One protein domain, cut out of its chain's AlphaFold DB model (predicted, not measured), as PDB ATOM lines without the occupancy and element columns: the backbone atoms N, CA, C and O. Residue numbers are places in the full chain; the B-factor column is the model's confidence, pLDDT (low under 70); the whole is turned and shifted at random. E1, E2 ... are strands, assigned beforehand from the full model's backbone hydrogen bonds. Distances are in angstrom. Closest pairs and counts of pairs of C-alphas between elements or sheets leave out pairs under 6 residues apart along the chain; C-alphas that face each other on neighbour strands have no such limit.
ATOM      1  N   LYS A  34      26.030 -20.211  36.831       88.25
ATOM      2  CA  LYS A  34      25.763 -21.050  35.661       88.25
ATOM      3  C   LYS A  34      26.196 -22.491  35.879       88.25
ATOM      4  O   LYS A  34      25.639 -23.384  35.265       88.25
ATOM      5  N   VAL A  35      27.141 -22.723  36.787       94.06
ATOM      6  CA  VAL A  35      27.705 -24.047  37.049       94.06
ATOM      7  C   VAL A  35      27.216 -24.554  38.401       94.06
ATOM      8  O   VAL A  35      27.232 -23.842  39.410       94.06
ATOM      9  N   PHE A  36      26.770 -25.802  38.400       96.75
ATOM     10  CA  PHE A  36      26.269 -26.504  39.568       96.75
ATOM     11  C   PHE A  36      26.938 -27.866  39.673       96.75
ATOM     12  O   PHE A  36      27.355 -28.458  38.674       96.75
ATOM     13  N   ARG A  37      27.013 -28.373  40.898       97.69
ATOM     14  CA  ARG A  37      27.437 -29.735  41.206       97.69
ATOM     15  C   ARG A  37      26.265 -30.502  41.787       97.69
ATOM     16  O   ARG A  37      25.522 -29.949  42.589       97.69
ATOM     17  N   TRP A  38      26.138 -31.767  41.412       98.31
ATOM     18  CA  TRP A  38      25.219 -32.722  42.021       98.31
ATOM     19  C   TRP A  38      26.015 -33.842  42.683       98.31
ATOM     20  O   TRP A  38      27.044 -34.282  42.166       98.31
ATOM     21  N   ASP A  39      25.520 -34.330  43.812       98.38
ATOM     22  CA  ASP A  39      26.107 -35.444  44.543       98.38
ATOM     23  C   ASP A  39      25.010 -36.394  45.005       98.38
ATOM     24  O   ASP A  39      23.990 -35.958  45.530       98.38
ATOM     25  N   ILE A  40      25.251 -37.700  44.888       98.75
ATOM     26  CA  ILE A  40      24.625 -38.681  45.771       98.75
ATOM     27  C   ILE A  40      25.487 -38.720  47.034       98.75
ATOM     28  O   ILE A  40      26.663 -39.101  46.993       98.75
ATOM     29  N   ILE A  41      24.911 -38.307  48.158       98.50
ATOM     30  CA  ILE A  41      25.633 -38.070  49.407       98.50
ATOM     31  C   ILE A  41      25.399 -39.173  50.439       98.50
ATOM     32  O   ILE A  41      24.427 -39.932  50.415       98.50
ATOM     33  N   THR A  42      26.320 -39.240  51.384       98.00
ATOM     34  CA  THR A  42      26.144 -39.874  52.685       98.00
ATOM     35  C   THR A  42      26.465 -38.844  53.769       98.00
ATOM     36  O   THR A  42      26.725 -37.682  53.460       98.00
ATOM     37  N   PHE A  43      26.433 -39.247  55.033       96.69
ATOM     38  CA  PHE A  43      26.752 -38.369  56.151       96.69
ATOM     39  C   PHE A  43      27.997 -38.874  56.870       96.69
ATOM     40  O   PHE A  43      28.144 -40.075  57.104       96.69
ATOM     41  N   ASP A  44      28.903 -37.959  57.209       96.38
ATOM     42  CA  ASP A  44      30.045 -38.275  58.063       96.38
ATOM     43  C   ASP A  44      29.597 -38.566  59.513       96.38
ATOM     44  O   ASP A  44      28.422 -38.462  59.874       96.38
ATOM     45  N   SER A  45      30.543 -38.902  60.393       96.56
ATOM     46  CA  SER A  45      30.246 -39.195  61.805       96.56
ATOM     47  C   SER A  45      29.682 -38.007  62.598       96.56
ATOM     48  O   SER A  45      29.253 -38.186  63.734       96.56
ATOM     49  N   LYS A  46      29.740 -36.788  62.049       96.38
ATOM     50  CA  LYS A  46      29.211 -35.554  62.642       96.38
ATOM     51  C   LYS A  46      27.871 -35.147  62.019       96.38
ATOM     52  O   LYS A  46      27.301 -34.146  62.443       96.38
ATOM     53  N   GLY A  47      27.369 -35.907  61.045       94.38
ATOM     54  CA  GLY A  47      26.136 -35.605  60.324       94.38
ATOM     55  C   GLY A  47      26.307 -34.605  59.179       94.38
ATOM     56  O   GLY A  47      25.303 -34.121  58.663       94.38
ATOM     57  N   ASN A  48      27.535 -34.281  58.761       93.88
ATOM     58  CA  ASN A  48      27.745 -33.407  57.607       93.88
ATOM     59  C   ASN A  48      27.549 -34.190  56.304       93.88
ATOM     60  O   ASN A  48      28.040 -35.321  56.206       93.88
ATOM     61  N   PRO A  49      26.887 -33.604  55.291       94.94
ATOM     62  CA  PRO A  49      26.752 -34.240  53.990       94.94
ATOM     63  C   PRO A  49      28.120 -34.340  53.305       94.94
ATOM     64  O   PRO A  49      28.857 -33.359  53.218       94.94
ATOM     65  N   ILE A  50      28.449 -35.527  52.800       95.50
ATOM     66  CA  ILE A  50      29.664 -35.794  52.027       95.50
ATOM     67  C   ILE A  50      29.335 -36.615  50.770       95.50
ATOM     68  O   ILE A  50      28.440 -37.462  50.809       95.50
ATOM     69  N   PRO A  51      30.050 -36.421  49.649       95.69
ATOM     70  CA  PRO A  51      29.878 -37.245  48.451       95.69
ATOM     71  C   PRO A  51      30.189 -38.726  48.702       95.69
ATOM     72  O   PRO A  51      30.960 -39.070  49.599       95.69
ATOM     73  N   GLY A  52      29.648 -39.607  47.855       95.19
ATOM     74  CA  GLY A  52      29.948 -41.048  47.885       95.19
ATOM     75  C   GLY A  52      28.822 -41.918  48.445       95.19
ATOM     76  O   GLY A  52      29.046 -43.075  48.807       95.19
ATOM     77  N   GLY A  53      27.609 -41.371  48.510       98.00
ATOM     78  CA  GLY A  53      26.412 -42.102  48.889       98.00
ATOM     79  C   GLY A  53      25.924 -43.094  47.841       98.00
ATOM     80  O   GLY A  53      26.518 -43.294  46.778       98.00
ATOM     81  N   LYS A  54      24.784 -43.711  48.161       98.50
ATOM     82  CA  LYS A  54      24.038 -44.599  47.269       98.50
ATOM     83  C   LYS A  54      22.573 -44.202  47.268       98.50
ATOM     84  O   LYS A  54      22.027 -43.909  48.327       98.50
ATOM     85  N   ALA A  55      21.939 -44.275  46.107       98.56
ATOM     86  CA  ALA A  55      20.500 -44.099  45.965       98.56
ATOM     87  C   ALA A  55      19.910 -45.252  45.154       98.56
ATOM     88  O   ALA A  55      20.603 -45.846  44.326       98.56
ATOM     89  N   SER A  56      18.670 -45.640  45.444       98.25
ATOM     90  CA  SER A  56      18.019 -46.781  44.789       98.25
ATOM     91  C   SER A  56      16.592 -46.465  44.370       98.25
ATOM     92  O   SER A  56      15.883 -45.742  45.070       98.25
ATOM     93  N   ALA A  57      16.166 -47.076  43.268       98.31
ATOM     94  CA  ALA A  57      14.798 -47.025  42.772       98.31
ATOM     95  C   ALA A  57      14.345 -48.400  42.258       98.31
ATOM     96  O   ALA A  57      15.176 -49.239  41.887       98.31
ATOM     97  N   LEU A  58      13.032 -48.634  42.258       97.38
ATOM     98  CA  LEU A  58      12.405 -49.832  41.700       97.38
ATOM     99  C   LEU A  58      11.820 -49.557  40.321       97.38
ATOM    100  O   LEU A  58      11.373 -48.447  40.036       97.38
ATOM    101  N   ALA A  59      11.790 -50.615  39.522       96.44
ATOM    102  CA  ALA A  59      10.967 -50.731  38.329       96.44
ATOM    103  C   ALA A  59       9.779 -51.668  38.614       96.44
ATOM    104  O   ALA A  59       9.691 -52.279  39.685       96.44
ATOM    105  N   ASP A  60       8.878 -51.810  37.645       92.44
ATOM    106  CA  ASP A  60       7.783 -52.770  37.750       92.44
ATOM    107  C   ASP A  60       8.299 -54.222  37.792       92.44
ATOM    108  O   ASP A  60       9.168 -54.655  37.026       92.44
ATOM    109  N   ASN A  61       7.721 -54.993  38.712       84.31
ATOM    110  CA  ASN A  61       8.202 -56.313  39.107       84.31
ATOM    111  C   ASN A  61       7.342 -57.426  38.500       84.31
ATOM    112  O   ASN A  61       6.355 -57.859  39.093       84.31
ATOM    113  N   VAL A  62       7.742 -57.927  37.333       84.62
ATOM    114  CA  VAL A  62       7.204 -59.165  36.745       84.62
ATOM    115  C   VAL A  62       8.257 -60.257  36.916       84.62
ATOM    116  O   VAL A  62       9.451 -59.980  36.858       84.62
ATOM    117  N   ALA A  63       7.859 -61.508  37.158       84.94
ATOM    118  CA  ALA A  63       8.817 -62.604  37.327       84.94
ATOM    119  C   ALA A  63       9.821 -62.658  36.153       84.94
ATOM    120  O   ALA A  63       9.423 -62.752  34.994       84.94
ATOM    121  N   GLY A  64      11.119 -62.574  36.465       81.62
ATOM    122  CA  GLY A  64      12.199 -62.513  35.476       81.62
ATOM    123  C   GLY A  64      12.589 -61.102  35.005       81.62
ATOM    124  O   GLY A  64      13.537 -60.983  34.223       81.62
ATOM    125  N   SER A  65      11.919 -60.040  35.473       87.69
ATOM    126  CA  SER A  65      12.262 -58.644  35.168       87.69
ATOM    127  C   SER A  65      13.409 -58.113  36.038       87.69
ATOM    128  O   SER A  65      13.881 -58.762  36.976       87.69
ATOM    129  N   ILE A  66      13.881 -56.909  35.702       90.06
ATOM    130  CA  ILE A  66      14.705 -56.114  36.612       90.06
ATOM    131  C   ILE A  66      13.785 -55.526  37.684       90.06
ATOM    132  O   ILE A  66      12.806 -54.875  37.342       90.06
ATOM    133  N   ALA A  67      14.144 -55.711  38.952       93.50
ATOM    134  CA  ALA A  67      13.403 -55.184  40.086       93.50
ATOM    135  C   ALA A  67      13.842 -53.786  40.507       93.50
ATOM    136  O   ALA A  67      13.044 -52.949  40.918       93.50
ATOM    137  N   SER A  68      15.153 -53.558  40.492       97.00
ATOM    138  CA  SER A  68      15.735 -52.370  41.097       97.00
ATOM    139  C   SER A  68      17.063 -52.003  40.476       97.00
ATOM    140  O   SER A  68      17.737 -52.832  39.852       97.00
ATOM    141  N   ILE A  69      17.433 -50.747  40.693       98.44
ATOM    142  CA  ILE A  69      18.745 -50.196  40.399       98.44
ATOM    143  C   ILE A  69      19.258 -49.439  41.621       98.44
ATOM    144  O   ILE A  69      18.515 -48.710  42.274       98.44
ATOM    145  N   THR A  70      20.537 -49.621  41.933       98.75
ATOM    146  CA  THR A  70      21.270 -48.835  42.929       98.75
ATOM    147  C   THR A  70      22.383 -48.080  42.221       98.75
ATOM    148  O   THR A  70      23.182 -48.704  41.521       98.75
ATOM    149  N   LEU A  71      22.456 -46.769  42.437       98.75
ATOM    150  CA  LEU A  71      23.442 -45.865  41.854       98.75
ATOM    151  C   LEU A  71      24.359 -45.260  42.924       98.75
ATOM    152  O   LEU A  71      23.943 -45.039  44.061       98.75
ATOM    153  N   THR A  72      25.594 -44.960  42.535       98.81
ATOM    154  CA  THR A  72      26.466 -43.948  43.160       98.81
ATOM    155  C   THR A  72      26.699 -42.849  42.138       98.81
ATOM    156  O   THR A  72      26.542 -43.107  40.948       98.81
ATOM    157  N   GLY A  73      27.134 -41.664  42.555       98.19
ATOM    158  CA  GLY A  73      27.631 -40.698  41.588       98.19
ATOM    159  C   GLY A  73      27.701 -39.271  42.087       98.19
ATOM    160  O   GLY A  73      27.163 -38.924  43.135       98.19
ATOM    161  N   SER A  74      28.406 -38.470  41.305       98.50
ATOM    162  CA  SER A  74      28.477 -37.016  41.421       98.50
ATOM    163  C   SER A  74      28.921 -36.441  40.079       98.50
ATOM    164  O   SER A  74      29.397 -37.185  39.213       98.50
ATOM    165  N   GLY A  75      28.779 -35.134  39.902       97.94
ATOM    166  CA  GLY A  75      29.225 -34.450  38.696       97.94
ATOM    167  C   GLY A  75      28.865 -32.977  38.686       97.94
ATOM    168  O   GLY A  75      28.317 -32.449  39.652       97.94
ATOM    169  N   THR A  76      29.154 -32.325  37.569       97.94
ATOM    170  CA  THR A  76      28.830 -30.915  37.339       97.94
ATOM    171  C   THR A  76      28.019 -30.735  36.066       97.94
ATOM    172  O   THR A  76      28.074 -31.573  35.164       97.94
ATOM    173  N   PHE A  77      27.272 -29.640  35.992       97.38
ATOM    174  CA  PHE A  77      26.607 -29.191  34.773       97.38
ATOM    175  C   PHE A  77      26.587 -27.665  34.694       97.38
ATOM    176  O   PHE A  77      26.556 -26.981  35.720       97.38
ATOM    177  N   ASP A  78      26.588 -27.153  33.467       95.31
ATOM    178  CA  ASP A  78      26.448 -25.736  33.154       95.31
ATOM    179  C   ASP A  78      25.058 -25.462  32.553       95.31
ATOM    180  O   ASP A  78      24.655 -26.069  31.564       95.31
ATOM    181  N   THR A  79      24.292 -24.545  33.142       94.50
ATOM    182  CA  THR A  79      22.959 -24.151  32.656       94.50
ATOM    183  C   THR A  79      23.012 -23.223  31.440       94.50
ATOM    184  O   THR A  79      21.978 -22.937  30.839       94.50
ATOM    185  N   SER A  80      24.201 -22.750  31.058       93.75
ATOM    186  CA  SER A  80      24.445 -21.977  29.837       93.75
ATOM    187  C   SER A  80      25.064 -22.784  28.697       93.75
ATOM    188  O   SER A  80      24.990 -22.345  27.550       93.75
ATOM    189  N   ASP A  81      25.611 -23.962  28.993       95.19
ATOM    190  CA  ASP A  81      26.100 -24.928  28.013       95.19
ATOM    191  C   ASP A  81      25.700 -26.344  28.446       95.19
ATOM    192  O   ASP A  81      26.352 -26.991  29.262       95.19
ATOM    193  N   PHE A  82      24.614 -26.838  27.854       96.00
ATOM    194  CA  PHE A  82      23.971 -28.092  28.242       96.00
ATOM    195  C   PHE A  82      24.837 -29.329  27.951       96.00
ATOM    196  O   PHE A  82      24.529 -30.417  28.439       96.00
ATOM    197  N   LEU A  83      25.919 -29.187  27.177       97.88
ATOM    198  CA  LEU A  83      26.887 -30.253  26.915       97.88
ATOM    199  C   LEU A  83      28.132 -30.152  27.806       97.88
ATOM    200  O   LEU A  83      28.888 -31.121  27.902       97.88
ATOM    201  N   ASN A  84      28.338 -29.023  28.488       96.88
ATOM    202  CA  ASN A  84      29.407 -28.853  29.465       96.88
ATOM    203  C   ASN A  84      29.011 -29.508  30.793       96.88
ATOM    204  O   ASN A  84      28.528 -28.879  31.739       96.88
ATOM    205  N   VAL A  85      29.190 -30.824  30.831       97.94
ATOM    206  CA  VAL A  85      28.854 -31.675  31.968       97.94
ATOM    207  C   VAL A  85      30.008 -32.594  32.325       97.94
ATOM    208  O   VAL A  85      30.824 -32.976  31.486       97.94
ATOM    209  N   THR A  86      30.047 -33.007  33.585       98.06
ATOM    210  CA  THR A  86      30.956 -34.046  34.063       98.06
ATOM    211  C   THR A  86      30.209 -35.061  34.915       98.06
ATOM    212  O   THR A  86      29.060 -34.863  35.320       98.06
ATOM    213  N   GLY A  87      30.900 -36.151  35.236       97.56
ATOM    214  CA  GLY A  87      30.474 -37.067  36.279       97.56
ATOM    215  C   GLY A  87      29.744 -38.303  35.784       97.56
ATOM    216  O   GLY A  87      29.822 -38.710  34.622       97.56
ATOM    217  N   GLY A  88      29.078 -38.943  36.735       98.31
ATOM    218  CA  GLY A  88      28.569 -40.297  36.607       98.31
ATOM    219  C   GLY A  88      28.846 -41.090  37.876       98.31
ATOM    220  O   GLY A  88      29.075 -40.517  38.943       98.31
ATOM    221  N   GLY A  89      28.849 -42.411  37.761       98.69
ATOM    222  CA  GLY A  89      29.142 -43.290  38.885       98.69
ATOM    223  C   GLY A  89      28.940 -44.754  38.542       98.69
ATOM    224  O   GLY A  89      29.102 -45.155  37.391       98.69
ATOM    225  N   THR A  90      28.623 -45.572  39.542       98.81
ATOM    226  CA  THR A  90      28.388 -47.013  39.365       98.81
ATOM    227  C   THR A  90      26.912 -47.340  39.442       98.81
ATOM    228  O   THR A  90      26.194 -46.715  40.219       98.81
ATOM    229  N   PHE A  91      26.485 -48.385  38.741       98.75
ATOM    230  CA  PHE A  91      25.153 -48.957  38.894       98.75
ATOM    231  C   PHE A  91      25.214 -50.451  39.217       98.75
ATOM    232  O   PHE A  91      26.147 -51.157  38.825       98.75
ATOM    233  N   ILE A  92      24.185 -50.938  39.906       98.62
ATOM    234  CA  ILE A  92      23.880 -52.361  40.082       98.62
ATOM    235  C   ILE A  92      22.382 -52.537  39.864       98.62
ATOM    236  O   ILE A  92      21.601 -51.881  40.547       98.62
ATOM    237  N   THR A  93      21.979 -53.439  38.972       98.00
ATOM    238  CA  THR A  93      20.585 -53.870  38.824       98.00
ATOM    239  C   THR A  93      20.371 -55.261  39.406       98.00
ATOM    240  O   THR A  93      21.278 -56.102  39.392       98.00
ATOM    241  N   ARG A  94      19.167 -55.521  39.921       97.25
ATOM    242  CA  ARG A  94      18.789 -56.820  40.500       97.25
ATOM    243  C   ARG A  94      17.529 -57.389  39.865       97.25
ATOM    244  O   ARG A  94      16.684 -56.627  39.416       97.25
ATOM    245  N   ASN A  95      17.419 -58.711  39.824       95.31
ATOM    246  CA  ASN A  95      16.255 -59.438  39.323       95.31
ATOM    247  C   ASN A  95      15.091 -59.455  40.317       95.31
ATOM    248  O   ASN A  95      15.299 -59.460  41.531       95.31
ATOM    249  N   PHE A  96      13.873 -59.556  39.784       92.31
ATOM    250  CA  PHE A  96      12.694 -59.973  40.536       92.31
ATOM    251  C   PHE A  96      12.386 -61.463  40.276       92.31
ATOM    252  O   PHE A  96      12.416 -61.890  39.115       92.31
ATOM    253  N   PRO A  97      12.016 -62.267  41.292       92.62
ATOM    254  CA  PRO A  97      11.912 -61.924  42.715       92.62
ATOM    255  C   PRO A  97      13.184 -62.207  43.531       92.62
ATOM    256  O   PRO A  97      13.247 -61.835  44.696       92.62
ATOM    257  N   ASP A  98      14.179 -62.887  42.958       92.38
ATOM    258  CA  ASP A  98      15.288 -63.472  43.728       92.38
ATOM    259  C   ASP A  98      16.349 -62.463  44.211       92.38
ATOM    260  O   ASP A  98      17.215 -62.810  45.013       92.38
ATOM    261  N   GLY A  99      16.303 -61.214  43.734       93.69
ATOM    262  CA  GLY A  99      17.251 -60.166  44.103       93.69
ATOM    263  C   GLY A  99      18.679 -60.402  43.597       93.69
ATOM    264  O   GLY A  99      19.591 -59.659  43.975       93.69
ATOM    265  N   SER A 100      18.900 -61.405  42.743       96.25
ATOM    266  CA  SER A 100      20.210 -61.695  42.163       96.25
ATOM    267  C   SER A 100      20.694 -60.518  41.314       96.25
ATOM    268  O   SER A 100      19.900 -59.808  40.694       96.25
ATOM    269  N   ILE A 101      22.009 -60.274  41.289       97.38
ATOM    270  CA  ILE A 101      22.579 -59.214  40.446       97.38
ATOM    271  C   ILE A 101      22.350 -59.587  38.982       97.38
ATOM    272  O   ILE A 101      22.834 -60.619  38.524       97.38
ATOM    273  N   ARG A 102      21.664 -58.711  38.245       94.50
ATOM    274  CA  ARG A 102      21.462 -58.865  36.802       94.50
ATOM    275  C   ARG A 102      22.565 -58.186  36.003       94.50
ATOM    276  O   ARG A 102      23.082 -58.773  35.060       94.50
ATOM    277  N   ALA A 103      22.915 -56.955  36.358       96.12
ATOM    278  CA  ALA A 103      23.993 -56.212  35.723       96.12
ATOM    279  C   ALA A 103      24.659 -55.270  36.727       96.12
ATOM    280  O   ALA A 103      24.059 -54.866  37.724       96.12
ATOM    281  N   LYS A 104      25.913 -54.917  36.461       98.31
ATOM    282  CA  LYS A 104      26.649 -53.893  37.199       98.31
ATOM    283  C   LYS A 104      27.660 -53.237  36.276       98.31
ATOM    284  O   LYS A 104      28.172 -53.893  35.370       98.31
ATOM    285  N   GLY A 105      27.989 -51.985  36.540       98.62
ATOM    286  CA  GLY A 105      28.944 -51.250  35.726       98.62
ATOM    287  C   GLY A 105      29.017 -49.791  36.126       98.62
ATOM    288  O   GLY A 105      28.745 -49.445  37.279       98.62
ATOM    289  N   THR A 106      29.374 -48.941  35.171       98.88
ATOM    290  CA  THR A 106      29.410 -47.489  35.343       98.88
ATOM    291  C   THR A 106      28.412 -46.795  34.432       98.88
ATOM    292  O   THR A 106      27.936 -47.370  33.457       98.88
ATOM    293  N   TYR A 107      28.076 -45.557  34.757       98.81
ATOM    294  CA  TYR A 107      27.378 -44.653  33.855       98.81
ATOM    295  C   TYR A 107      28.117 -43.321  33.803       98.81
ATOM    296  O   TYR A 107      28.804 -42.947  34.756       98.81
ATOM    297  N   GLN A 108      27.987 -42.619  32.683       98.88
ATOM    298  CA  GLN A 108      28.564 -41.296  32.462       98.88
ATOM    299  C   GLN A 108      27.469 -40.317  32.075       98.88
ATOM    300  O   GLN A 108      26.605 -40.659  31.269       98.88
ATOM    301  N   VAL A 109      27.542 -39.101  32.610       98.81
ATOM    302  CA  VAL A 109      26.677 -37.992  32.195       98.81
ATOM    303  C   VAL A 109      27.124 -37.479  30.828       98.81
ATOM    304  O   VAL A 109      28.321 -37.357  30.564       98.81
ATOM    305  N   LYS A 110      26.158 -37.230  29.943       98.69
ATOM    306  CA  LYS A 110      26.374 -36.776  28.559       98.69
ATOM    307  C   LYS A 110      25.758 -35.423  28.249       98.69
ATOM    308  O   LYS A 110      26.191 -34.777  27.303       98.69
ATOM    309  N   GLY A 111      24.789 -34.985  29.043       98.56
ATOM    310  CA  GLY A 111      24.251 -33.641  28.930       98.56
ATOM    311  C   GLY A 111      23.273 -33.318  30.044       98.56
ATOM    312  O   GLY A 111      22.699 -34.211  30.675       98.56
ATOM    313  N   LEU A 112      23.085 -32.025  30.259       98.69
ATOM    314  CA  LEU A 112      21.973 -31.477  31.010       98.69
ATOM    315  C   LEU A 112      20.721 -31.532  30.133       98.69
ATOM    316  O   LEU A 112      20.760 -31.154  28.966       98.69
ATOM    317  N   VAL A 113      19.606 -31.992  30.692       98.56
ATOM    318  CA  VAL A 113      18.293 -31.945  30.031       98.56
ATOM    319  C   VAL A 113      17.444 -30.839  30.645       98.56
ATOM    320  O   VAL A 113      16.816 -30.064  29.930       98.56
ATOM    321  N   HIS A 114      17.426 -30.754  31.974       97.88
ATOM    322  CA  HIS A 114      16.624 -29.779  32.704       97.88
ATOM    323  C   HIS A 114      17.178 -29.569  34.113       97.88
ATOM    324  O   HIS A 114      17.705 -30.512  34.701       97.88
ATOM    325  N   PHE A 115      17.025 -28.364  34.661       97.31
ATOM    326  CA  PHE A 115      17.311 -28.078  36.062       97.31
ATOM    327  C   PHE A 115      16.332 -27.044  36.614       97.31
ATOM    328  O   PHE A 115      16.176 -25.976  36.022       97.31
ATOM    329  N   ASP A 116      15.732 -27.359  37.758       96.19
ATOM    330  CA  ASP A 116      14.917 -26.443  38.555       96.19
ATOM    331  C   ASP A 116      15.489 -26.374  39.989       96.19
ATOM    332  O   ASP A 116      15.284 -27.307  40.780       96.19
ATOM    333  N   PRO A 117      16.299 -25.346  40.315       95.50
ATOM    334  CA  PRO A 117      16.900 -25.185  41.635       95.50
ATOM    335  C   PRO A 117      15.907 -24.661  42.674       95.50
ATOM    336  O   PRO A 117      15.122 -23.751  42.412       95.50
ATOM    337  N   THR A 118      16.048 -25.116  43.918       95.00
ATOM    338  CA  THR A 118      15.444 -24.411  45.059       95.00
ATOM    339  C   THR A 118      16.319 -23.225  45.492       95.00
ATOM    340  O   THR A 118      17.485 -23.122  45.092       95.00
ATOM    341  N   PRO A 119      15.805 -22.293  46.321       92.75
ATOM    342  CA  PRO A 119      16.632 -21.235  46.886       92.75
ATOM    343  C   PRO A 119      17.810 -21.793  47.695       92.75
ATOM    344  O   PRO A 119      17.648 -22.707  48.508       92.75
ATOM    345  N   VAL A 120      18.981 -21.178  47.522       92.25
ATOM    346  CA  VAL A 120      20.197 -21.512  48.274       92.25
ATOM    347  C   VAL A 120      19.955 -21.366  49.777       92.25
ATOM    348  O   VAL A 120      19.387 -20.372  50.240       92.25
ATOM    349  N   VAL A 121      20.411 -22.351  50.550       92.12
ATOM    350  CA  VAL A 121      20.368 -22.317  52.013       92.12
ATOM    351  C   VAL A 121      21.233 -21.153  52.503       92.12
ATOM    352  O   VAL A 121      22.420 -21.063  52.183       92.12
ATOM    353  N   SER A 122      20.627 -20.251  53.278       90.81
ATOM    354  CA  SER A 122      21.261 -19.006  53.731       90.81
ATOM    355  C   SER A 122      22.620 -19.250  54.393       90.81
ATOM    356  O   SER A 122      22.742 -20.085  55.287       90.81
ATOM    357  N   GLY A 123      23.642 -18.510  53.953       88.50
ATOM    358  CA  GLY A 123      25.010 -18.631  54.467       88.50
ATOM    359  C   GLY A 123      25.796 -19.837  53.942       88.50
ATOM    360  O   GLY A 123      26.891 -20.094  54.433       88.50
ATOM    361  N   THR A 124      25.272 -20.567  52.954       91.06
ATOM    362  CA  THR A 124      25.931 -21.736  52.352       91.06
ATOM    363  C   THR A 124      25.986 -21.616  50.825       91.06
ATOM    364  O   THR A 124      25.464 -20.665  50.244       91.06
ATOM    365  N   ASN A 125      26.596 -22.602  50.168       92.12
ATOM    366  CA  ASN A 125      26.492 -22.827  48.726       92.12
ATOM    367  C   ASN A 125      25.601 -24.035  48.381       92.12
ATOM    368  O   ASN A 125      25.669 -24.540  47.264       92.12
ATOM    369  N   ILE A 126      24.811 -24.517  49.340       93.69
ATOM    370  CA  ILE A 126      23.980 -25.710  49.216       93.69
ATOM    371  C   ILE A 126      22.576 -25.312  48.776       93.69
ATOM    372  O   ILE A 126      22.011 -24.325  49.253       93.69
ATOM    373  N   LEU A 127      21.994 -26.117  47.899       95.69
ATOM    374  CA  LEU A 127      20.610 -25.999  47.466       95.69
ATOM    375  C   LEU A 127      20.014 -27.380  47.182       95.69
ATOM    376  O   LEU A 127      20.733 -28.371  47.032       95.69
ATOM    377  N   GLY A 128      18.689 -27.427  47.139       97.06
ATOM    378  CA  GLY A 128      17.948 -28.544  46.575       97.06
ATOM    379  C   GLY A 128      17.598 -28.291  45.112       97.06
ATOM    380  O   GLY A 128      18.085 -27.345  44.487       97.06
ATOM    381  N   GLY A 129      16.729 -29.131  44.568       96.88
ATOM    382  CA  GLY A 129      16.236 -28.989  43.204       96.88
ATOM    383  C   GLY A 129      15.957 -30.316  42.524       96.88
ATOM    384  O   GLY A 129      16.088 -31.388  43.118       96.88
ATOM    385  N   LEU A 130      15.587 -30.221  41.253       97.69
ATOM    386  CA  LEU A 130      15.393 -31.346  40.348       97.69
ATOM    387  C   LEU A 130      16.285 -31.131  39.133       97.69
ATOM    388  O   LEU A 130      16.094 -30.167  38.393       97.69
ATOM    389  N   VAL A 131      17.246 -32.028  38.904       98.56
ATOM    390  CA  VAL A 131      18.003 -32.070  37.644       98.56
ATOM    391  C   VAL A 131      17.654 -33.333  36.875       98.56
ATOM    392  O   VAL A 131      17.552 -34.415  37.450       98.56
ATOM    393  N   VAL A 132      17.504 -33.196  35.561       98.75
ATOM    394  CA  VAL A 132      17.420 -34.308  34.614       98.75
ATOM    395  C   VAL A 132      18.693 -34.300  33.780       98.75
ATOM    396  O   VAL A 132      19.031 -33.290  33.158       98.75
ATOM    397  N   LEU A 133      19.400 -35.426  33.762       98.88
ATOM    398  CA  LEU A 133      20.666 -35.598  33.055       98.88
ATOM    399  C   LEU A 133      20.557 -36.759  32.068       98.88
ATOM    400  O   LEU A 133      20.052 -37.823  32.420       98.88
ATOM    401  N   ALA A 134      21.067 -36.578  30.854       98.75
ATOM    402  CA  ALA A 134      21.252 -37.669  29.901       98.75
ATOM    403  C   ALA A 134      22.489 -38.487  30.294       98.75
ATOM    404  O   ALA A 134      23.527 -37.911  30.641       98.75
ATOM    405  N   ILE A 135      22.399 -39.817  30.239       98.81
ATOM    406  CA  ILE A 135      23.473 -40.729  30.643       98.81
ATOM    407  C   ILE A 135      23.661 -41.886  29.659       98.81
ATOM    408  O   ILE A 135      22.732 -42.331  28.989       98.81
ATOM    409  N   THR A 136      24.874 -42.431  29.638       98.75
ATOM    410  CA  THR A 136      25.197 -43.698  28.962       98.75
ATOM    411  C   THR A 136      25.785 -44.675  29.964       98.75
ATOM    412  O   THR A 136      26.700 -44.313  30.711       98.75
ATOM    413  N   TYR A 137      25.311 -45.913  29.950       98.75
ATOM    414  CA  TYR A 137      25.820 -47.008  30.763       98.75
ATOM    415  C   TYR A 137      26.974 -47.732  30.062       98.75
ATOM    416  O   TYR A 137      27.044 -47.816  28.836       98.75
ATOM    417  N   SER A 138      27.877 -48.311  30.851       98.69
ATOM    418  CA  SER A 138      29.047 -49.048  30.363       98.69
ATOM    419  C   SER A 138      28.705 -50.328  29.601       98.69
ATOM    420  O   SER A 138      29.565 -50.894  28.938       98.69
ATOM    421  N   ASP A 139      27.473 -50.814  29.726       96.94
ATOM    422  CA  ASP A 139      26.954 -51.976  29.003       96.94
ATOM    423  C   ASP A 139      26.162 -51.598  27.742       96.94
ATOM    424  O   ASP A 139      25.422 -52.419  27.202       96.94
ATOM    425  N   GLY A 140      26.340 -50.365  27.257       97.81
ATOM    426  CA  GLY A 140      25.838 -49.901  25.966       97.81
ATOM    427  C   GLY A 140      24.404 -49.376  25.987       97.81
ATOM    428  O   GLY A 140      23.940 -48.869  24.972       97.81
ATOM    429  N   PHE A 141      23.704 -49.461  27.119       98.25
ATOM    430  CA  PHE A 141      22.394 -48.833  27.256       98.25
ATOM    431  C   PHE A 141      22.520 -47.319  27.434       98.25
ATOM    432  O   PHE A 141      23.435 -46.821  28.088       98.25
ATOM    433  N   GLU A 142      21.546 -46.589  26.909       98.31
ATOM    434  CA  GLU A 142      21.361 -45.161  27.165       98.31
ATOM    435  C   GLU A 142      20.219 -44.947  28.161       98.31
ATOM    436  O   GLU A 142      19.432 -45.859  28.442       98.31
ATOM    437  N   GLY A 143      20.136 -43.741  28.710       98.19
ATOM    438  CA  GLY A 143      19.025 -43.350  29.558       98.19
ATOM    439  C   GLY A 143      19.150 -41.930  30.080       98.19
ATOM    440  O   GLY A 143      19.925 -41.105  29.596       98.19
ATOM    441  N   THR A 144      18.379 -41.669  31.118       98.56
ATOM    442  CA  THR A 144      18.361 -40.432  31.887       98.56
ATOM    443  C   THR A 144      18.506 -40.755  33.364       98.56
ATOM    444  O   THR A 144      18.229 -41.871  33.796       98.56
ATOM    445  N   ILE A 145      18.936 -39.781  34.154       98.62
ATOM    446  CA  ILE A 145      18.815 -39.802  35.610       98.62
ATOM    447  C   ILE A 145      18.148 -38.509  36.051       98.62
ATOM    448  O   ILE A 145      18.584 -37.421  35.677       98.62
ATOM    449  N   VAL A 146      17.087 -38.641  36.838       98.56
ATOM    450  CA  VAL A 146      16.545 -37.544  37.633       98.56
ATOM    451  C   VAL A 146      17.203 -37.608  39.004       98.56
ATOM    452  O   VAL A 146      17.194 -38.664  39.637       98.56
ATOM    453  N   VAL A 147      17.787 -36.502  39.452       98.56
ATOM    454  CA  VAL A 147      18.329 -36.342  40.808       98.56
ATOM    455  C   VAL A 147      17.482 -35.281  41.502       98.56
ATOM    456  O   VAL A 147      17.407 -34.147  41.027       98.56
ATOM    457  N   ASN A 148      16.827 -35.666  42.595       97.69
ATOM    458  CA  ASN A 148      15.900 -34.836  43.356       97.69
ATOM    459  C   ASN A 148      16.420 -34.608  44.771       97.69
ATOM    460  O   ASN A 148      16.550 -35.567  45.531       97.69
ATOM    461  N   CYS A 149      16.599 -33.342  45.139       97.81
ATOM    462  CA  CYS A 149      16.969 -32.924  46.484       97.81
ATOM    463  C   CYS A 149      15.876 -32.033  47.080       97.81
ATOM    464  O   CYS A 149      15.614 -30.941  46.574       97.81
ATOM    465  N   ALA A 150      15.270 -32.467  48.182       96.50
ATOM    466  CA  ALA A 150      14.125 -31.819  48.817       96.50
ATOM    467  C   ALA A 150      14.492 -30.602  49.688       96.50
ATOM    468  O   ALA A 150      13.609 -29.964  50.267       96.50
ATOM    469  N   VAL A 151      15.778 -30.247  49.800       95.12
ATOM    470  CA  VAL A 151      16.231 -29.067  50.554       95.12
ATOM    471  C   VAL A 151      15.556 -27.805  50.011       95.12
ATOM    472  O   VAL A 151      15.687 -27.479  48.834       95.12
ATOM    473  N   ASN A 152      14.834 -27.081  50.872       95.38
ATOM    474  CA  ASN A 152      14.010 -25.916  50.511       95.38
ATOM    475  C   ASN A 152      12.982 -26.181  49.389       95.38
ATOM    476  O   ASN A 152      12.512 -25.242  48.746       95.38
ATOM    477  N   GLY A 153      12.645 -27.448  49.137       91.25
ATOM    478  CA  GLY A 153      11.682 -27.860  48.126       91.25
ATOM    479  C   GLY A 153      10.238 -27.839  48.634       91.25
ATOM    480  O   GLY A 153       9.985 -27.732  49.839       91.25
ATOM    481  N   PRO A 154       9.256 -27.952  47.727       92.00
ATOM    482  CA  PRO A 154       7.865 -28.129  48.117       92.00
ATOM    483  C   PRO A 154       7.651 -29.502  48.785       92.00
ATOM    484  O   PRO A 154       8.379 -30.447  48.483       92.00
ATOM    485  N   PRO A 155       6.594 -29.680  49.602       90.38
ATOM    486  CA  PRO A 155       6.336 -30.940  50.314       90.38
ATOM    487  C   PRO A 155       6.158 -32.182  49.426       90.38
ATOM    488  O   PRO A 155       6.261 -33.300  49.913       90.38
ATOM    489  N   GLN A 156       5.856 -31.988  48.139       91.06
ATOM    490  CA  GLN A 156       5.642 -33.068  47.168       91.06
ATOM    491  C   GLN A 156       6.955 -33.603  46.568       91.06
ATOM    492  O   GLN A 156       6.949 -34.609  45.860       91.06
ATOM    493  N   MET A 157       8.077 -32.915  46.795       91.50
ATOM    494  CA  MET A 157       9.373 -33.310  46.257       91.50
ATOM    495  C   MET A 157       9.921 -34.502  47.046       91.50
ATOM    496  O   MET A 157      10.108 -34.424  48.259       91.50
ATOM    497  N   THR A 158      10.178 -35.612  46.352       93.38
ATOM    498  CA  THR A 158      10.749 -36.822  46.958       93.38
ATOM    499  C   THR A 158      12.260 -36.839  46.759       93.38
ATOM    500  O   THR A 158      12.728 -36.802  45.625       93.38
ATOM    501  N   GLU A 159      13.008 -36.912  47.859       97.31
ATOM    502  CA  GLU A 159      14.470 -37.029  47.878       97.31
ATOM    503  C   GLU A 159      14.937 -38.346  47.240       97.31
ATOM    504  O   GLU A 159      14.453 -39.410  47.626       97.31
ATOM    505  N   GLY A 160      15.898 -38.295  46.315       98.06
ATOM    506  CA  GLY A 160      16.525 -39.489  45.745       98.06
ATOM    507  C   GLY A 160      16.808 -39.390  44.248       98.06
ATOM    508  O   GLY A 160      16.967 -38.304  43.694       98.06
ATOM    509  N   VAL A 161      16.895 -40.545  43.582       98.44
ATOM    510  CA  VAL A 161      17.167 -40.622  42.139       98.44
ATOM    511  C   VAL A 161      16.230 -41.597  41.437       98.44
ATOM    512  O   VAL A 161      15.957 -42.674  41.969       98.44
ATOM    513  N   THR A 162      15.803 -41.258  40.222       98.31
ATOM    514  CA  THR A 162      15.078 -42.161  39.314       98.31
ATOM    515  C   THR A 162      15.764 -42.172  37.949       98.31
ATOM    516  O   THR A 162      15.755 -41.166  37.232       98.31
ATOM    517  N   PRO A 163      16.446 -43.266  37.584       98.31
ATOM    518  CA  PRO A 163      17.030 -43.394  36.260       98.31
ATOM    519  C   PRO A 163      16.124 -44.151  35.284       98.31
ATOM    520  O   PRO A 163      15.272 -44.944  35.675       98.31
ATOM    521  N   THR A 164      16.409 -44.000  33.998       98.44
ATOM    522  CA  THR A 164      16.021 -44.958  32.961       98.44
ATOM    523  C   THR A 164      17.252 -45.729  32.490       98.44
ATOM    524  O   THR A 164      18.391 -45.262  32.616       98.44
ATOM    525  N   ARG A 165      17.053 -46.941  31.966       96.75
ATOM    526  CA  ARG A 165      18.101 -47.728  31.299       96.75
ATOM    527  C   ARG A 165      17.494 -48.541  30.164       96.75
ATOM    528  O   ARG A 165      16.825 -49.550  30.403       96.75
ATOM    529  N   GLY A 166      17.746 -48.125  28.926       94.31
ATOM    530  CA  GLY A 166      17.034 -48.656  27.767       94.31
ATOM    531  C   GLY A 166      15.529 -48.430  27.915       94.31
ATOM    532  O   GLY A 166      15.090 -47.314  28.157       94.31
ATOM    533  N   LEU A 167      14.742 -49.502  27.812       92.81
ATOM    534  CA  LEU A 167      13.277 -49.448  27.923       92.81
ATOM    535  C   LEU A 167      12.752 -49.502  29.369       92.81
ATOM    536  O   LEU A 167      11.542 -49.544  29.569       92.81
ATOM    537  N   VAL A 168      13.634 -49.571  30.371       95.38
ATOM    538  CA  VAL A 168      13.237 -49.729  31.777       95.38
ATOM    539  C   VAL A 168      13.267 -48.382  32.484       95.38
ATOM    540  O   VAL A 168      14.321 -47.747  32.550       95.38
ATOM    541  N   ASP A 169      12.123 -47.995  33.040       97.00
ATOM    542  CA  ASP A 169      11.967 -46.850  33.935       97.00
ATOM    543  C   ASP A 169      11.986 -47.308  35.400       97.00
ATOM    544  O   ASP A 169      11.233 -48.205  35.793       97.00
ATOM    545  N   PHE A 170      12.866 -46.709  36.202       97.75
ATOM    546  CA  PHE A 170      12.970 -46.960  37.636       97.75
ATOM    547  C   PHE A 170      12.328 -45.805  38.400       97.75
ATOM    548  O   PHE A 170      13.005 -44.908  38.903       97.75
ATOM    549  N   TRP A 171      11.002 -45.835  38.465       95.62
ATOM    550  CA  TRP A 171      10.176 -44.719  38.911       95.62
ATOM    551  C   TRP A 171      10.002 -44.629  40.436       95.62
ATOM    552  O   TRP A 171       9.709 -43.556  40.963       95.62
ATOM    553  N   SER A 172      10.160 -45.738  41.169       96.44
ATOM    554  CA  SER A 172       9.822 -45.790  42.599       96.44
ATOM    555  C   SER A 172      11.058 -45.643  43.482       96.44
ATOM    556  O   SER A 172      11.767 -46.617  43.745       96.44
ATOM    557  N   ILE A 173      11.316 -44.428  43.965       97.06
ATOM    558  CA  ILE A 173      12.436 -44.134  44.868       97.06
ATOM    559  C   ILE A 173      12.338 -44.983  46.145       97.06
ATOM    560  O   ILE A 173      11.300 -45.027  46.799       97.06
ATOM    561  N   GLN A 174      13.441 -45.635  46.514       95.56
ATOM    562  CA  GLN A 174      13.560 -46.442  47.739       95.56
ATOM    563  C   GLN A 174      14.445 -45.794  48.805       95.56
ATOM    564  O   GLN A 174      14.454 -46.235  49.953       95.56
ATOM    565  N   GLY A 175      15.211 -44.772  48.431       93.06
ATOM    566  CA  GLY A 175      16.048 -44.006  49.342       93.06
ATOM    567  C   GLY A 175      17.381 -43.597  48.730       93.06
ATOM    568  O   GLY A 175      17.680 -43.882  47.567       93.06
ATOM    569  N   GLY A 176      18.187 -42.949  49.565       96.44
ATOM    570  CA  GLY A 176      19.389 -42.227  49.169       96.44
ATOM    571  C   GLY A 176      19.191 -40.731  49.355       96.44
ATOM    572  O   GLY A 176      18.068 -40.243  49.310       96.44
ATOM    573  N   PHE A 177      20.292 -40.030  49.588       98.00
ATOM    574  CA  PHE A 177      20.301 -38.584  49.745       98.00
ATOM    575  C   PHE A 177      21.110 -37.973  48.617       98.00
ATOM    576  O   PHE A 177      22.102 -38.548  48.157       98.00
ATOM    577  N   THR A 178      20.684 -36.806  48.183       98.50
ATOM    578  CA  THR A 178      21.292 -36.034  47.122       98.50
ATOM    579  C   THR A 178      21.462 -34.598  47.582       98.50
ATOM    580  O   THR A 178      20.835 -34.147  48.543       98.50
ATOM    581  N   LEU A 179      22.373 -33.882  46.941       97.75
ATOM    582  CA  LEU A 179      22.618 -32.487  47.256       97.75
ATOM    583  C   LEU A 179      23.126 -31.763  46.026       97.75
ATOM    584  O   LEU A 179      23.879 -32.337  45.232       97.75
ATOM    585  N   PHE A 180      22.753 -30.493  45.903       97.69
ATOM    586  CA  PHE A 180      23.354 -29.607  44.926       97.69
ATOM    587  C   PHE A 180      24.254 -28.589  45.603       97.69
ATOM    588  O   PHE A 180      24.023 -28.169  46.741       97.69
ATOM    589  N   HIS A 181      25.251 -28.146  44.847       95.38
ATOM    590  CA  HIS A 181      26.091 -27.021  45.209       95.38
ATOM    591  C   HIS A 181      26.123 -26.009  44.068       95.38
ATOM    592  O   HIS A 181      26.174 -26.383  42.894       95.38
ATOM    593  N   VAL A 182      26.140 -24.726  44.418       92.69
ATOM    594  CA  VAL A 182      26.340 -23.616  43.484       92.69
ATOM    595  C   VAL A 182      27.784 -23.114  43.564       92.69
ATOM    596  O   VAL A 182      28.343 -22.996  44.655       92.69
ATOM    597  N   GLY A 183      28.420 -22.831  42.426       81.75
ATOM    598  CA  GLY A 183      29.823 -22.416  42.418       81.75
ATOM    599  C   GLY A 183      30.444 -22.355  41.028       81.75
ATOM    600  O   GLY A 183      29.923 -22.914  40.073       81.75
TER     601      GLY A 183
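AT A GLANCE: This is residues 34 to 183 of the 186 residues of an uncharacterized protein of Acidobacteria bacterium (UniProt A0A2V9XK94). The domain is a flattened, nearly closed barrel of strands: one curled sheet of eight strands folds back on itself at E7, with E10, E9 and E8 facing E6, E4, E3 and E11, and a smaller sheet built round E1, with E2, E5 and E12, covers its open side. The edge strand E10 comes near E3 and E11, and E4 and E11 run on into E5 and E12 of the smaller sheet. The printed part has 150 residues with twelve named strands, E1 to E12 in order along the chain, and no named helix; the class is all strand. The large sheet has the order E10, E9, E8, E7, E6, E4, E3, E11, all antiparallel, and the smaller one is branched and antiparallel. The whole is compact, with a radius of gyration of the C-alphas of 15.1 A and spans of 49 by 34 by 28 A.

IN THESE COORDINATES: The longest strand of the large sheet is E7, residues 101 to 117, which measures 34.5 A from C-alpha 101 at (22.579, -59.214, 40.446) to C-alpha 117 at (16.900, -25.185, 41.635) and bends by 81 degrees at residue 111. E8, residues 129 to 137, measures 23.9 A and bends by 54 degrees at residue 134. E9, residues 142 to 149, measures 23.3 A, and E10 holds residues 160 to 165. E6, residues 88 to 95, measures 22.9 A. E4 holds residues 66 to 71, E3 residues 55 to 58 and E11 residues 172 to 175. In the smaller sheet E1, residues 35 to 43, starts at C-alpha 35 at (27.705, -24.047, 37.049), measures 23.9 A and bends by 62 degrees at residue 40. E2 holds residues 49 to 51, E5 residues 74 to 78, and E12 residues 177 to 182, ending at C-alpha 182 at (26.340, -23.616, 43.484).

HOW THE PARTS SIT: The large sheet is a folded sheet, bent back into two leaves that face each other with 61 pairs of C-alphas within 11 A and E7 as the hinge. E6 to E10 form a meander, each strand the antiparallel neighbour of the one before. N 91 of E6 and O 105 of E7 are within hydrogen-bond range at 2.9 A, as are N 110 of E7 and O 134 of E8 at 2.8 A. N 145 of E9 and O 133 of E8 are 2.8 A apart, and N 164 of E10 and O 144 of E9 2.8 A. E3 and E4 are a hairpin, with N 71 and O 55 at 2.8 A. Between the leaves, the closest C-alphas of E3 and E10 are those of Ala 57 and Thr 162, 6.0 A apart. The two sheets form a sandwich, two sheets face to face, their facing parts 9.5 A centre to centre and their strands at 65 degrees. E2 and E5 lie on one side of E1, E12 on the other side. N 38 of E1 and O 75 of E5 are 2.9 A apart, and N 41 of E1 and O 177 of E12 2.8 A. The closest C-alphas of E9 and E12 are those of Cys 149 and Thr 178, 5.4 A apart.

THE WHOLE: The C-alphas of Ala 63 and Gly 123 are the two farthest apart, at 49.9 A, while those of Lys 34 and Gly 183, the first and last printed, are 8.0 A apart. The link from E7 to E8, with 11 residues, is long; within it residues 126 to 127 pair antiparallel with residues 180 to 181 of E12. The printed part has no cut. The mean pLDDT of the printed part is 95.9, and no printed residue is under 70.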